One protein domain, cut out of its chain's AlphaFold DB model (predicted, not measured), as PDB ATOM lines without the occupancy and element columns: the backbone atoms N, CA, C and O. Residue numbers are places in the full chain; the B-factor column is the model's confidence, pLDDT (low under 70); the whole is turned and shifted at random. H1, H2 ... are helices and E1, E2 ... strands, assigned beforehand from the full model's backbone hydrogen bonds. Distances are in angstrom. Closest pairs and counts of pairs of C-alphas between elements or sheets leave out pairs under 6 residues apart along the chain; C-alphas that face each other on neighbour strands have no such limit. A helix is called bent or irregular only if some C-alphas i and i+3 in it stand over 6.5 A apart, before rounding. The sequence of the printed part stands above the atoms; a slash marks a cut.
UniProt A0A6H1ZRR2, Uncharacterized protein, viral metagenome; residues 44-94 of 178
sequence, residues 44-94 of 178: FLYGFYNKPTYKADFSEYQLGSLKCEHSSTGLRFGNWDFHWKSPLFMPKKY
ATOM      1  N   PHE A  44      11.127   8.526  -7.883       88.12
ATOM      2  CA  PHE A  44      11.238   8.519  -6.427       88.12
ATOM      3  C   PHE A  44      10.511   9.731  -5.853       88.12
ATOM      4  O   PHE A  44      10.123  10.647  -6.579       88.12
ATOM      5  N   LEU A  45      10.272   9.707  -4.546       86.31
ATOM      6  CA  LEU A  45       9.631  10.807  -3.834       86.31
ATOM      7  C   LEU A  45      10.678  11.492  -2.964       86.31
ATOM      8  O   LEU A  45      11.402  10.819  -2.234       86.31
ATOM      9  N   TYR A  46      10.744  12.818  -3.052       76.75
ATOM     10  CA  TYR A  46      11.671  13.643  -2.282       76.75
ATOM     11  C   TYR A  46      10.936  14.703  -1.461       76.75
ATOM     12  O   TYR A  46       9.921  15.267  -1.890       76.75
ATOM     13  N   GLY A  47      11.509  15.020  -0.297       72.38
ATOM     14  CA  GLY A  47      11.074  16.101   0.581       72.38
ATOM     15  C   GLY A  47       9.765  15.827   1.327       72.38
ATOM     16  O   GLY A  47       9.063  14.846   1.086       72.38
ATOM     17  N   PHE A  48       9.411  16.743   2.229       69.06
ATOM     18  CA  PHE A  48       8.242  16.623   3.112       69.06
ATOM     19  C   PHE A  48       6.894  16.533   2.377       69.06
ATOM     20  O   PHE A  48       5.920  16.038   2.932       69.06
ATOM     21  N   TYR A  49       6.841  16.969   1.116       72.56
ATOM     22  CA  TYR A  49       5.624  16.975   0.302       72.56
ATOM     23  C   TYR A  49       5.491  15.772  -0.636       72.56
ATOM     24  O   TYR A  49       4.565  15.745  -1.447       72.56
ATOM     25  N   ASN A  50       6.382  14.774  -0.554       80.50
ATOM     26  CA  ASN A  50       6.392  13.633  -1.475       80.50
ATOM     27  C   ASN A  50       6.359  14.086  -2.945       80.50
ATOM     28  O   ASN A  50       5.516  13.635  -3.731       80.50
ATOM     29  N   LYS A  51       7.247  15.021  -3.302       84.38
ATOM     30  CA  LYS A  51       7.338  15.527  -4.670       84.38
ATOM     31  C   LYS A  51       7.941  14.429  -5.558       84.38
ATOM     32  O   LYS A  51       9.001  13.915  -5.196       84.38
ATOM     33  N   PRO A  52       7.293  14.050  -6.674       88.56
ATOM     34  CA  PRO A  52       7.843  13.055  -7.580       88.56
ATOM     35  C   PRO A  52       9.006  13.634  -8.388       88.56
ATOM     36  O   PRO A  52       8.902  14.726  -8.950       88.56
ATOM     37  N   THR A  53      10.083  12.861  -8.468       88.31
ATOM     38  CA  THR A  53      11.196  13.053  -9.401       88.31
ATOM     39  C   THR A  53      11.244  11.842 -10.321       88.31
ATOM     40  O   THR A  53      11.169  10.710  -9.841       88.31
ATOM     41  N   TYR A  54      11.360  12.067 -11.629       89.44
ATOM     42  CA  TYR A  54      11.293  11.018 -12.651       89.44
ATOM     43  C   TYR A  54      12.684  10.676 -13.176       89.44
ATOM     44  O   TYR A  54      13.521  11.559 -13.351       89.44
ATOM     45  N   LYS A  55      12.923   9.393 -13.458       85.38
ATOM     46  CA  LYS A  55      14.226   8.879 -13.903       85.38
ATOM     47  C   LYS A  55      14.656   9.469 -15.242       85.38
ATOM     48  O   LYS A  55      15.837   9.719 -15.424       85.38
ATOM     49  N   ALA A  56      13.698   9.724 -16.132       82.88
ATOM     50  CA  ALA A  56      13.947  10.293 -17.455       82.88
ATOM     51  C   ALA A  56      14.493  11.732 -17.414       82.88
ATOM     52  O   ALA A  56      15.240  12.126 -18.301       82.88
ATOM     53  N   ASP A  57      14.149  12.500 -16.377       82.31
ATOM     54  CA  ASP A  57      14.563  13.903 -16.236       82.31
ATOM     55  C   ASP A  57      15.789  14.066 -15.339       82.31
ATOM     56  O   ASP A  57      16.354  15.157 -15.238       82.31
ATOM     57  N   PHE A  58      16.153  13.006 -14.617       73.94
ATOM     58  CA  PHE A  58      17.157  13.092 -13.578       73.94
ATOM     59  C   PHE A  58      18.536  13.284 -14.200       73.94
ATOM     60  O   PHE A  58      19.093  12.377 -14.814       73.94
ATOM     61  N   SER A  59      19.101  14.471 -13.986       67.12
ATOM     62  CA  SER A  59      20.523  14.722 -14.199       67.12
ATOM     63  C   SER A  59      21.217  14.898 -12.854       67.12
ATOM     64  O   SER A  59      20.686  15.538 -11.945       67.12
ATOM     65  N   GLU A  60      22.435  14.370 -12.740       58.12
ATOM     66  CA  GLU A  60      23.264  14.448 -11.525       58.12
ATOM     67  C   GLU A  60      23.481  15.898 -11.037       58.12
ATOM     68  O   GLU A  60      23.723  16.137  -9.856       58.12
ATOM     69  N   TYR A  61      23.321  16.884 -11.925       54.78
ATOM     70  CA  TYR A  61      23.468  18.310 -11.633       54.78
ATOM     71  C   TYR A  61      22.271  18.943 -10.908       54.78
ATOM     72  O   TYR A  61      22.430  19.988 -10.273       54.78
ATOM     73  N   GLN A  62      21.077  18.341 -10.959       54.28
ATOM     74  CA  GLN A  62      19.861  18.944 -10.394       54.28
ATOM     75  C   GLN A  62      19.823  18.973  -8.859       54.28
ATOM     76  O   GLN A  62      18.994  19.692  -8.300       54.28
ATOM     77  N   LEU A  63      20.713  18.248  -8.168       54.97
ATOM     78  CA  LEU A  63      20.753  18.209  -6.701       54.97
ATOM     79  C   LEU A  63      21.901  19.002  -6.054       54.97
ATOM     80  O   LEU A  63      22.184  18.799  -4.878       54.97
ATOM     81  N   GLY A  64      22.511  19.930  -6.800       49.38
ATOM     82  CA  GLY A  64      23.398  20.972  -6.274       49.38
ATOM     83  C   GLY A  64      24.661  20.449  -5.587       49.38
ATOM     84  O   GLY A  64      24.640  20.180  -4.397       49.38
ATOM     85  N   SER A  65      25.779  20.378  -6.319       46.88
ATOM     86  CA  SER A  65      27.171  20.238  -5.822       46.88
ATOM     87  C   SER A  65      27.507  19.073  -4.866       46.88
ATOM     88  O   SER A  65      28.678  18.868  -4.552       46.88
ATOM     89  N   LEU A  66      26.526  18.304  -4.402       50.34
ATOM     90  CA  LEU A  66      26.691  17.133  -3.559       50.34
ATOM     91  C   LEU A  66      27.020  15.946  -4.463       50.34
ATOM     92  O   LEU A  66      26.292  15.658  -5.409       50.34
ATOM     93  N   LYS A  67      28.133  15.266  -4.179       51.50
ATOM     94  CA  LYS A  67      28.513  14.037  -4.882       51.50
ATOM     95  C   LYS A  67      27.392  13.007  -4.710       51.50
ATOM     96  O   LYS A  67      27.147  12.571  -3.587       51.50
ATOM     97  N   CYS A  68      26.724  12.642  -5.803       55.25
ATOM     98  CA  CYS A  68      25.827  11.493  -5.825       55.25
ATOM     99  C   CYS A  68      26.681  10.231  -5.751       55.25
ATOM    100  O   CYS A  68      27.516  10.007  -6.627       55.25
ATOM    101  N   GLU A  69      26.459   9.380  -4.757       58.56
ATOM    102  CA  GLU A  69      26.903   7.993  -4.867       58.56
ATOM    103  C   GLU A  69      25.788   7.201  -5.552       58.56
ATOM    104  O   GLU A  69      24.673   7.078  -5.034       58.56
ATOM    105  N   HIS A  70      26.078   6.706  -6.756       56.25
ATOM    106  CA  HIS A  70      25.200   5.785  -7.461       56.25
ATOM    107  C   HIS A  70      25.299   4.411  -6.806       56.25
ATOM    108  O   HIS A  70      26.327   3.740  -6.879       56.25
ATOM    109  N   SER A  71      24.211   3.981  -6.175       56.81
ATOM    110  CA  SER A  71      24.013   2.569  -5.864       56.81
ATOM    111  C   SER A  71      23.258   1.904  -7.015       56.81
ATOM    112  O   SER A  71      22.573   2.569  -7.793       56.81
ATOM    113  N   SER A  72      23.303   0.575  -7.092       55.19
ATOM    114  CA  SER A  72      22.542  -0.198  -8.084       55.19
ATOM    115  C   SER A  72      21.020   0.019  -8.021       55.19
ATOM    116  O   SER A  72      20.314  -0.354  -8.955       55.19
ATOM    117  N   THR A  73      20.492   0.627  -6.949       56.59
ATOM    118  CA  THR A  73      19.044   0.773  -6.707       56.59
ATOM    119  C   THR A  73      18.591   2.208  -6.417       56.59
ATOM    120  O   THR A  73      17.401   2.448  -6.186       56.59
ATOM    121  N   GLY A  74      19.495   3.188  -6.425       65.06
ATOM    122  CA  GLY A  74      19.167   4.513  -5.911       65.06
ATOM    123  C   GLY A  74      20.335   5.486  -5.818       65.06
ATOM    124  O   GLY A  74      21.466   5.181  -6.194       65.06
ATOM    125  N   LEU A  75      20.026   6.658  -5.286       70.38
ATOM    126  CA  LEU A  75      20.914   7.798  -5.139       70.38
ATOM    127  C   LEU A  75      21.090   8.105  -3.656       70.38
ATOM    128  O   LEU A  75      20.099   8.267  -2.942       70.38
ATOM    129  N   ARG A  76      22.337   8.232  -3.208       69.00
ATOM    130  CA  ARG A  76      22.649   8.687  -1.854       69.00
ATOM    131  C   ARG A  76      23.153  10.125  -1.873       69.00
ATOM    132  O   ARG A  76      24.069  10.455  -2.625       69.00
ATOM    133  N   PHE A  77      22.576  10.959  -1.010       68.75
ATOM    134  CA  PHE A  77      22.960  12.356  -0.808       68.75
ATOM    135  C   PHE A  77      23.203  12.629   0.675       68.75
ATOM    136  O   PHE A  77      22.271  12.819   1.461       68.75
ATOM    137  N   GLY A  78      24.476  12.645   1.078       71.88
ATOM    138  CA  GLY A  78      24.851  12.728   2.490       71.88
ATOM    139  C   GLY A  78      24.277  11.549   3.284       71.88
ATOM    140  O   GLY A  78      24.626  10.395   3.034       71.88
ATOM    141  N   ASN A  79      23.374  11.843   4.224       72.00
ATOM    142  CA  ASN A  79      22.692  10.841   5.056       72.00
ATOM    143  C   ASN A  79      21.306  10.432   4.522       72.00
ATOM    144  O   ASN A  79      20.559   9.766   5.235       72.00
ATOM    145  N   TRP A  80      20.941  10.858   3.312       71.56
ATOM    146  CA  TRP A  80      19.647  10.558   2.704       71.56
ATOM    147  C   TRP A  80      19.799   9.560   1.562       71.56
ATOM    148  O   TRP A  80      20.549   9.816   0.618       71.56
ATOM    149  N   ASP A  81      19.036   8.473   1.625       75.25
ATOM    150  CA  ASP A  81      18.965   7.461   0.576       75.25
ATOM    151  C   ASP A  81      17.645   7.586  -0.196       75.25
ATOM    152  O   ASP A  81      16.553   7.570   0.381       75.25
ATOM    153  N   PHE A  82      17.735   7.701  -1.521       77.56
ATOM    154  CA  PHE A  82      16.590   7.721  -2.428       77.56
ATOM    155  C   PHE A  82      16.620   6.500  -3.321       77.56
ATOM    156  O   PHE A  82      17.551   6.305  -4.093       77.56
ATOM    157  N   HIS A  83      15.561   5.705  -3.274       82.19
ATOM    158  CA  HIS A  83      15.442   4.520  -4.112       82.19
ATOM    159  C   HIS A  83      14.501   4.786  -5.278       82.19
ATOM    160  O   HIS A  83      13.376   5.264  -5.089       82.19
ATOM    161  N   TRP A  84      14.954   4.435  -6.481       86.00
ATOM    162  CA  TRP A  84      14.096   4.432  -7.657       86.00
ATOM    163  C   TRP A  84      12.988   3.401  -7.459       86.00
ATOM    164  O   TRP A  84      13.241   2.213  -7.265       86.00
ATOM    165  N   LYS A  85      11.740   3.852  -7.515       87.00
ATOM    166  CA  LYS A  85      10.568   2.984  -7.503       87.00
ATOM    167  C   LYS A  85      10.245   2.556  -8.926       87.00
ATOM    168  O   LYS A  85      10.292   3.357  -9.861       87.00
ATOM    169  N   SER A  86       9.887   1.280  -9.066       88.31
ATOM    170  CA  SER A  86       9.431   0.730 -10.339       88.31
ATOM    171  C   SER A  86       8.188   1.487 -10.842       88.31
ATOM    172  O   SER A  86       7.291   1.767 -10.033       88.31
ATOM    173  N   PRO A  87       8.089   1.762 -12.161       89.00
ATOM    174  CA  PRO A  87       6.904   2.359 -12.775       89.00
ATOM    175  C   PRO A  87       5.606   1.638 -12.404       89.00
ATOM    176  O   PRO A  87       4.568   2.275 -12.231       89.00
ATOM    177  N   LEU A  88       5.657   0.312 -12.212       87.25
ATOM    178  CA  LEU A  88       4.498  -0.513 -11.853       87.25
ATOM    179  C   LEU A  88       3.757   0.019 -10.622       87.25
ATOM    180  O   LEU A  88       2.522   0.009 -10.604       87.25
ATOM    181  N   PHE A  89       4.498   0.550  -9.648       89.31
ATOM    182  CA  PHE A  89       3.967   1.074  -8.393       89.31
ATOM    183  C   PHE A  89       3.657   2.574  -8.432       89.31
ATOM    184  O   PHE A  89       3.290   3.130  -7.399       89.31
ATOM    185  N   MET A  90       3.795   3.243  -9.583       91.69
ATOM    186  CA  MET A  90       3.519   4.673  -9.706       91.69
ATOM    187  C   MET A  90       2.009   4.963  -9.602       91.69
ATOM    188  O   MET A  90       1.231   4.501 -10.446       91.69
ATOM    189  N   PRO A  91       1.563   5.739  -8.592       91.62
ATOM    190  CA  PRO A  91       0.176   6.179  -8.477       91.62
ATOM    191  C   PRO A  91      -0.240   7.162  -9.583       91.62
ATOM    192  O   PRO A  91       0.538   8.032  -9.971       91.62
ATOM    193  N   LYS A  92      -1.527   7.128  -9.969       92.12
ATOM    194  CA  LYS A  92      -2.167   8.055 -10.932       92.12
ATOM    195  C   LYS A  92      -1.827   9.526 -10.709       92.12
ATOM    196  O   LYS A  92      -1.632  10.270 -11.658       92.12
ATOM    197  N   LYS A  93      -1.820   9.962  -9.445       92.44
ATOM    198  CA  LYS A  93      -1.632  11.374  -9.072       92.44
ATOM    199  C   LYS A  93      -0.248  11.926  -9.431       92.44
ATOM    200  O   LYS A  93      -0.065  13.134  -9.388       92.44
ATOM    201  N   TYR A  94       0.709  11.052  -9.746       92.75
ATOM    202  CA  TYR A  94       2.038  11.421 -10.231       92.75
ATOM    203  C   TYR A  94       2.187  11.185 -11.740       92.75
ATOM    204  O   TYR A  94       3.288  11.233 -12.259       92.75
TER     205      TYR A  94
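AT A GLANCE: This is residues 44 to 94 of the 178 residues of an uncharacterized protein of viral metagenome (UniProt A0A6H1ZRR2). What would one see first in this model? The picture is two small antiparallel sheets that come near each other along E1 and E5, the hairpin of E1 and E2 and the three-strand sheet of E3, E4 and E5, while the stretch from residue 55 to residue 68, with the short helix H1, loops round from E2 to E3 and leaves an open ring. After E5 a tail with no named element, residues 84 to 94, runs on past the beginning of E1 and folds back on itself. What is it made of, and how large is it? The printed part has 51 residues with five named strands and one named helix, in the order E1 E2 H1 E3 E4 E5, and the larger sheet has the order E3, E4, E5, all antiparallel; the class is mostly strand, although only 22 residues, under half, are in named elements. The whole is compact, with a radius of gyration of the C-alphas of 11.2 A and spans of 32 by 23 by 20 A.

HOW THE PARTS SIT: How do the first two strands stand to each other? E1, residues 44 to 46, and E2, residues 51 to 54, form a hairpin of antiparallel neighbours, with 142 degrees between their directions. C-alphas 45 and 52 face each other at 4.7 A. N 44 and O 53, at 2.9 A, and N 46 and O 51, at 3.0 A, are within hydrogen-bond range. Where is the helix? H1, residues 60 to 63, is not on the sheet of E3, residues 69 to 71, E4, residues 74 to 77, and E5, residues 80 to 83, but only just, with 4 pairs of C-alphas within 10 A. H1 is apart from E1, E4 and E5. It is too short for any pair of O i and N i+4, and its one pair of O i and N i+3 is not within range. How is the larger sheet built? E3, E4 and E5 make a meander, each strand the antiparallel neighbour of the one before, with E3 and E5 as edge strands. The hairpin of E3 and E4 has 156 degrees between directions, with N 71 and O 74 at 3.0 A. The hairpin of E4 and E5 has 166 degrees, with N 75 and O 82 at 2.8 A. Where do the two sheets come closest? The closest C-alphas of E1 and E5 are those of Phe 44 and His 83, 6.2 A apart. E2 is apart from E3, E4 and E5, and E1 is apart from E3 and E4.

IN THESE COORDINATES: Where does the first element begin? C-alpha 44, the first of E1, is at (11.238, 8.519, -6.427). E2 measures 10.0 A from first to last C-alpha. Is the helix well formed? H1 is irregular, but only just: C-alphas 60 and 63 are 6.6 A apart. C-alpha 60 is at (23.264, 14.448, -11.525). Where do the later strands lie? E3 measures 6.2 A, E4 10.1 A and E5 10.0 A. E5 ends with C-alpha 83 at (15.442, 4.520, -4.112).

THE WHOLE: How far does it reach? The two C-alphas farthest apart are those of Ser 65 and Lys 92, 32.2 A. Those of Phe 44 and Tyr 94, the first and last printed, are 10.4 A apart. Is the printed part unbroken? It has no cut, and each link between successive named elements is tight. How sure is the model? The mean pLDDT of the printed part is 73.7, and 19 residues are under 70: residue 48, residues 59 to 74 and residues 76 to 77.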